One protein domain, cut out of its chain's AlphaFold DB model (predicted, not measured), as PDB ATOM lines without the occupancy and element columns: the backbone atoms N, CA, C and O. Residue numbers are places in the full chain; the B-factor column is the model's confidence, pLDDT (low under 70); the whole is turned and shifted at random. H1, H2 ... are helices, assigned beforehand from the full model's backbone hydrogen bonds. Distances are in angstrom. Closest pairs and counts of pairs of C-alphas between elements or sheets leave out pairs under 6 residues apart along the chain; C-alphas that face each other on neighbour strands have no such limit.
ATOM      1  N   ARG A 181       2.246  30.928  -6.720       63.25
ATOM      2  CA  ARG A 181       1.024  30.166  -7.017       63.25
ATOM      3  C   ARG A 181       1.190  29.181  -8.177       63.25
ATOM      4  O   ARG A 181       0.661  28.076  -8.113       63.25
ATOM      5  N   GLU A 182       1.917  29.563  -9.214       63.94
ATOM      6  CA  GLU A 182       2.180  28.730 -10.385       63.94
ATOM      7  C   GLU A 182       3.241  27.666 -10.090       63.94
ATOM      8  O   GLU A 182       3.090  26.529 -10.528       63.94
ATOM      9  N   PHE A 183       4.245  27.973  -9.260       65.69
ATOM     10  CA  PHE A 183       5.228  26.984  -8.808       65.69
ATOM     11  C   PHE A 183       4.569  25.886  -7.965       65.69
ATOM     12  O   PHE A 183       4.769  24.695  -8.199       65.69
ATOM     13  N   THR A 184       3.700  26.283  -7.033       74.00
ATOM     14  CA  THR A 184       2.922  25.339  -6.218       74.00
ATOM     15  C   THR A 184       2.030  24.451  -7.090       74.00
ATOM     16  O   THR A 184       1.943  23.243  -6.866       74.00
ATOM     17  N   LYS A 185       1.399  25.030  -8.122       79.25
ATOM     18  CA  LYS A 185       0.578  24.285  -9.084       79.25
ATOM     19  C   LYS A 185       1.417  23.292  -9.889       79.25
ATOM     20  O   LYS A 185       1.039  22.129  -9.986       79.25
ATOM     21  N   MET A 186       2.574  23.727 -10.383       80.44
ATOM     22  CA  MET A 186       3.510  22.905 -11.149       80.44
ATOM     23  C   MET A 186       4.035  21.717 -10.333       80.44
ATOM     24  O   MET A 186       4.094  20.603 -10.849       80.44
ATOM     25  N   ILE A 187       4.355  21.916  -9.047       80.06
ATOM     26  CA  ILE A 187       4.747  20.820  -8.147       80.06
ATOM     27  C   ILE A 187       3.592  19.831  -7.969       80.06
ATOM     28  O   ILE A 187       3.805  18.623  -8.047       80.06
ATOM     29  N   GLY A 188       2.369  20.324  -7.749       82.75
ATOM     30  CA  GLY A 188       1.191  19.472  -7.584       82.75
ATOM     31  C   GLY A 188       0.874  18.652  -8.836       82.75
ATOM     32  O   GLY A 188       0.611  17.455  -8.744       82.75
ATOM     33  N   GLU A 189       0.945  19.275 -10.010       85.06
ATOM     34  CA  GLU A 189       0.768  18.606 -11.301       85.06
ATOM     35  C   GLU A 189       1.861  17.559 -11.540       85.06
ATOM     36  O   GLU A 189       1.535  16.412 -11.840       85.06
ATOM     37  N   SER A 190       3.129  17.909 -11.297       85.38
ATOM     38  CA  SER A 190       4.265  16.984 -11.428       85.38
ATOM     39  C   SER A 190       4.132  15.791 -10.482       85.38
ATOM     40  O   SER A 190       4.343  14.648 -10.875       85.38
ATOM     41  N   TRP A 191       3.709  16.025  -9.238       77.50
ATOM     42  CA  TRP A 191       3.435  14.960  -8.277       77.50
ATOM     43  C   TRP A 191       2.322  14.029  -8.769       77.50
ATOM     44  O   TRP A 191       2.455  12.805  -8.703       77.50
ATOM     45  N   ASN A 192       1.248  14.601  -9.317       86.31
ATOM     46  CA  ASN A 192       0.109  13.859  -9.850       86.31
ATOM     47  C   ASN A 192       0.413  13.125 -11.165       86.31
ATOM     48  O   ASN A 192      -0.295  12.168 -11.484       86.31
ATOM     49  N   SER A 193       1.467  13.504 -11.891       88.38
ATOM     50  CA  SER A 193       1.918  12.792 -13.092       88.38
ATOM     51  C   SER A 193       2.897  11.647 -12.817       88.38
ATOM     52  O   SER A 193       3.039  10.786 -13.678       88.38
ATOM     53  N   LEU A 194       3.551  11.602 -11.647       83.38
ATOM     54  CA  LEU A 194       4.469  10.505 -11.293       83.38
ATOM     55  C   LEU A 194       3.741   9.160 -11.180       83.38
ATOM     56  O   LEU A 194       2.624   9.102 -10.646       83.38
ATOM     57  N   SER A 195       4.406   8.080 -11.600       89.50
ATOM     58  CA  SER A 195       3.901   6.719 -11.400       89.50
ATOM     59  C   SER A 195       3.891   6.340  -9.909       89.50
ATOM     60  O   SER A 195       4.602   6.949  -9.099       89.50
ATOM     61  N   PRO A 196       3.103   5.331  -9.497       88.81
ATOM     62  CA  PRO A 196       3.144   4.820  -8.129       88.81
ATOM     63  C   PRO A 196       4.561   4.442  -7.672       88.81
ATOM     64  O   PRO A 196       4.946   4.769  -6.552       88.81
ATOM     65  N   GLU A 197       5.359   3.820  -8.541       88.38
ATOM     66  CA  GLU A 197       6.733   3.391  -8.259       88.38
ATOM     67  C   GLU A 197       7.673   4.579  -8.041       88.38
ATOM     68  O   GLU A 197       8.464   4.584  -7.097       88.38
ATOM     69  N   GLU A 198       7.553   5.621  -8.862       81.88
ATOM     70  CA  GLU A 198       8.348   6.842  -8.722       81.88
ATOM     71  C   GLU A 198       7.949   7.622  -7.465       81.88
ATOM     72  O   GLU A 198       8.808   8.074  -6.705       81.88
ATOM     73  N   ARG A 199       6.644   7.714  -7.171       84.00
ATOM     74  CA  ARG A 199       6.151   8.299  -5.914       84.00
ATOM     75  C   ARG A 199       6.651   7.533  -4.696       84.00
ATOM     76  O   ARG A 199       6.977   8.159  -3.684       84.00
ATOM     77  N   MET A 200       6.745   6.203  -4.776       87.12
ATOM     78  CA  MET A 200       7.267   5.378  -3.684       87.12
ATOM     79  C   MET A 200       8.716   5.723  -3.334       87.12
ATOM     80  O   MET A 200       9.079   5.631  -2.163       87.12
ATOM     81  N   VAL A 201       9.542   6.167  -4.287       85.44
ATOM     82  CA  VAL A 201      10.911   6.624  -3.985       85.44
ATOM     83  C   VAL A 201      10.873   7.803  -3.013       85.44
ATOM     84  O   VAL A 201      11.526   7.760  -1.970       85.44
ATOM     85  N   TYR A 202      10.043   8.812  -3.288       78.31
ATOM     86  CA  TYR A 202       9.887   9.980  -2.416       78.31
ATOM     87  C   TYR A 202       9.256   9.627  -1.068       78.31
ATOM     88  O   TYR A 202       9.695  10.123  -0.029       78.31
ATOM     89  N   GLN A 203       8.271   8.728  -1.055       80.81
ATOM     90  CA  GLN A 203       7.674   8.238   0.189       80.81
ATOM     91  C   GLN A 203       8.696   7.489   1.052       80.81
ATOM     92  O   GLN A 203       8.791   7.745   2.251       80.81
ATOM     93  N   ASN A 204       9.515   6.626   0.448       84.31
ATOM     94  CA  ASN A 204      10.580   5.903   1.140       84.31
ATOM     95  C   ASN A 204      11.656   6.846   1.682       84.31
ATOM     96  O   ASN A 204      12.139   6.643   2.796       84.31
ATOM     97  N   ILE A 205      12.012   7.894   0.934       82.06
ATOM     98  CA  ILE A 205      12.909   8.946   1.425       82.06
ATOM     99  C   ILE A 205      12.281   9.647   2.637       82.06
ATOM    100  O   ILE A 205      12.938   9.764   3.670       82.06
ATOM    101  N   GLY A 206      11.001  10.027   2.566       82.94
ATOM    102  CA  GLY A 206      10.282  10.639   3.688       82.94
ATOM    103  C   GLY A 206      10.199   9.738   4.929       82.94
ATOM    104  O   GLY A 206      10.323  10.217   6.057       82.94
ATOM    105  N   LEU A 207      10.051   8.423   4.745       85.81
ATOM    106  CA  LEU A 207      10.083   7.448   5.840       85.81
ATOM    107  C   LEU A 207      11.468   7.365   6.490       85.81
ATOM    108  O   LEU A 207      11.565   7.453   7.714       85.81
ATOM    109  N   LYS A 208      12.534   7.268   5.686       84.12
ATOM    110  CA  LYS A 208      13.918   7.258   6.185       84.12
ATOM    111  C   LYS A 208      14.259   8.543   6.941       84.12
ATOM    112  O   LYS A 208      14.901   8.489   7.987       84.12
ATOM    113  N   ASP A 209      13.799   9.691   6.447       79.00
ATOM    114  CA  ASP A 209      14.011  10.988   7.096       79.00
ATOM    115  C   ASP A 209      13.294  11.064   8.455       79.00
ATOM    116  O   ASP A 209      13.878  11.452   9.470       79.00
ATOM    117  N   LYS A 210      12.056  10.560   8.514       85.62
ATOM    118  CA  LYS A 210      11.283  10.440   9.756       85.62
ATOM    119  C   LYS A 210      11.954   9.521  10.781       85.62
ATOM    120  O   LYS A 210      11.914   9.810  11.977       85.62
ATOM    121  N   GLU A 211      12.544   8.412  10.345       91.44
ATOM    122  CA  GLU A 211      13.308   7.516  11.221       91.44
ATOM    123  C   GLU A 211      14.584   8.176  11.737       91.44
ATOM    124  O   GLU A 211      14.863   8.103  12.938       91.44
ATOM    125  N   ARG A 212      15.311   8.885  10.863       92.50
ATOM    126  CA  ARG A 212      16.485   9.674  11.249       92.50
ATOM    127  C   ARG A 212      16.125  10.673  12.347       92.50
ATOM    128  O   ARG A 212      16.747  10.643  13.406       92.50
ATOM    129  N   TYR A 213      15.073  11.467  12.141       79.69
ATOM    130  CA  TYR A 213      14.614  12.455  13.119       79.69
ATOM    131  C   TYR A 213      14.249  11.822  14.469       79.69
ATOM    132  O   TYR A 213      14.634  12.322  15.524       79.69
ATOM    133  N   LYS A 214      13.543  10.683  14.466       86.50
ATOM    134  CA  LYS A 214      13.202   9.965  15.706       86.50
ATOM    135  C   LYS A 214      14.441   9.501  16.474       86.50
ATOM    136  O   LYS A 214      14.445   9.584  17.702       86.50
ATOM    137  N   ARG A 215      15.463   9.007  15.770       91.44
ATOM    138  CA  ARG A 215      16.728   8.573  16.377       91.44
ATOM    139  C   ARG A 215      17.485   9.756  16.975       91.44
ATOM    140  O   ARG A 215      17.798   9.719  18.160       91.44
ATOM    141  N   GLU A 216      17.673  10.820  16.200       91.44
ATOM    142  CA  GLU A 216      18.341  12.048  16.655       91.44
ATOM    143  C   GLU A 216      17.630  12.664  17.874       91.44
ATOM    144  O   GLU A 216      18.277  13.063  18.844       91.44
ATOM    145  N   LEU A 217      16.290  12.668  17.886       81.81
ATOM    146  CA  LEU A 217      15.494  13.162  19.012       81.81
ATOM    147  C   LEU A 217      15.638  12.291  20.269       81.81
ATOM    148  O   LEU A 217      15.623  12.812  21.386       81.81
ATOM    149  N   LYS A 218      15.758  10.968  20.110       89.62
ATOM    150  CA  LYS A 218      15.995  10.046  21.227       89.62
ATOM    151  C   LYS A 218      17.379  10.277  21.829       89.62
ATOM    152  O   LYS A 218      17.471  10.470  23.037       89.62
ATOM    153  N   GLU A 219      18.410  10.348  20.992       91.94
ATOM    154  CA  GLU A 219      19.780  10.641  21.428       91.94
ATOM    155  C   GLU A 219      19.866  11.991  22.146       91.94
ATOM    156  O   GLU A 219      20.497  12.105  23.192       91.94
ATOM    157  N   TYR A 220      19.184  13.016  21.631       78.88
ATOM    158  CA  TYR A 220      19.103  14.320  22.287       78.88
ATOM    159  C   TYR A 220      18.477  14.228  23.688       78.88
ATOM    160  O   TYR A 220      19.035  14.752  24.651       78.88
ATOM    161  N   LYS A 221      17.350  13.516  23.826       81.94
ATOM    162  CA  LYS A 221      16.686  13.311  25.124       81.94
ATOM    163  C   LYS A 221      17.532  12.489  26.098       81.94
ATOM    164  O   LYS A 221      17.504  12.761  27.293       81.94
ATOM    165  N   GLU A 222      18.266  11.491  25.615       87.38
ATOM    166  CA  GLU A 222      19.174  10.685  26.440       87.38
ATOM    167  C   GLU A 222      20.385  11.498  26.908       87.38
ATOM    168  O   GLU A 222      20.757  11.407  28.080       87.38
ATOM    169  N   ARG A 223      20.943  12.360  26.048       87.38
ATOM    170  CA  ARG A 223      22.000  13.307  26.438       87.38
ATOM    171  C   ARG A 223      21.536  14.269  27.530       87.38
ATOM    172  O   ARG A 223      22.293  14.501  28.465       87.38
ATOM    173  N   LEU A 224      20.297  14.763  27.461       79.12
ATOM    174  CA  LEU A 224      19.726  15.601  28.523       79.12
ATOM    175  C   LEU A 224      19.589  14.839  29.849       79.12
ATOM    176  O   LEU A 224      20.068  15.311  30.872       79.12
ATOM    177  N   LYS A 225      19.032  13.623  29.829       82.69
ATOM    178  CA  LYS A 225      18.877  12.803  31.046       82.69
ATOM    179  C   LYS A 225      20.207  12.394  31.679       82.69
ATOM    180  O   LYS A 225      20.308  12.310  32.895       82.69
TER     181      LYS A 225
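This is residues 181 to 225 of the 237 residues of an uncharacterized protein of Corchorus olitorius (UniProt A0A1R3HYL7). Two helices meet near their ends as a lopsided L: the long helix H2 is one arm, the shorter H1 is the other, and the tight link between them makes the corner. The space between the arms is empty, and the shape is flat, spanning 47 by 27 by 7 A. The printed part has 45 residues with two named helices, H1 then H2, and no named strand; the class is all helix. It is extended, with a radius of gyration of the C-alphas of 16.3 A.

Begin with H2, residues 196 to 225, and look back to H1, residues 181 to 193. The two are close but not clearly touching; their closest C-alphas, those of Trp 191 and Arg 199, are 7.6 A apart. They run opposite ways at a steep tilt of 69 degrees, only just short of about perpendicular. Every O i to N i+4 pair is within hydrogen-bond range in H1, and 25 of 26 are in H2.

Find C-alpha 196 at (3.144, 4.820, -8.129); from there H2 runs 43.0 A to C-alpha 225 at (18.877, 12.803, 31.046). H1 begins at C-alpha 181, (1.024, 30.166, -7.017), and is 18.4 A long.

The C-alphas farthest apart, those of Glu 182 and Lys 225, are 47.4 A apart. The printed part has no cut. Look for low confidence at residues 181 to 183, where the pLDDT is under 70.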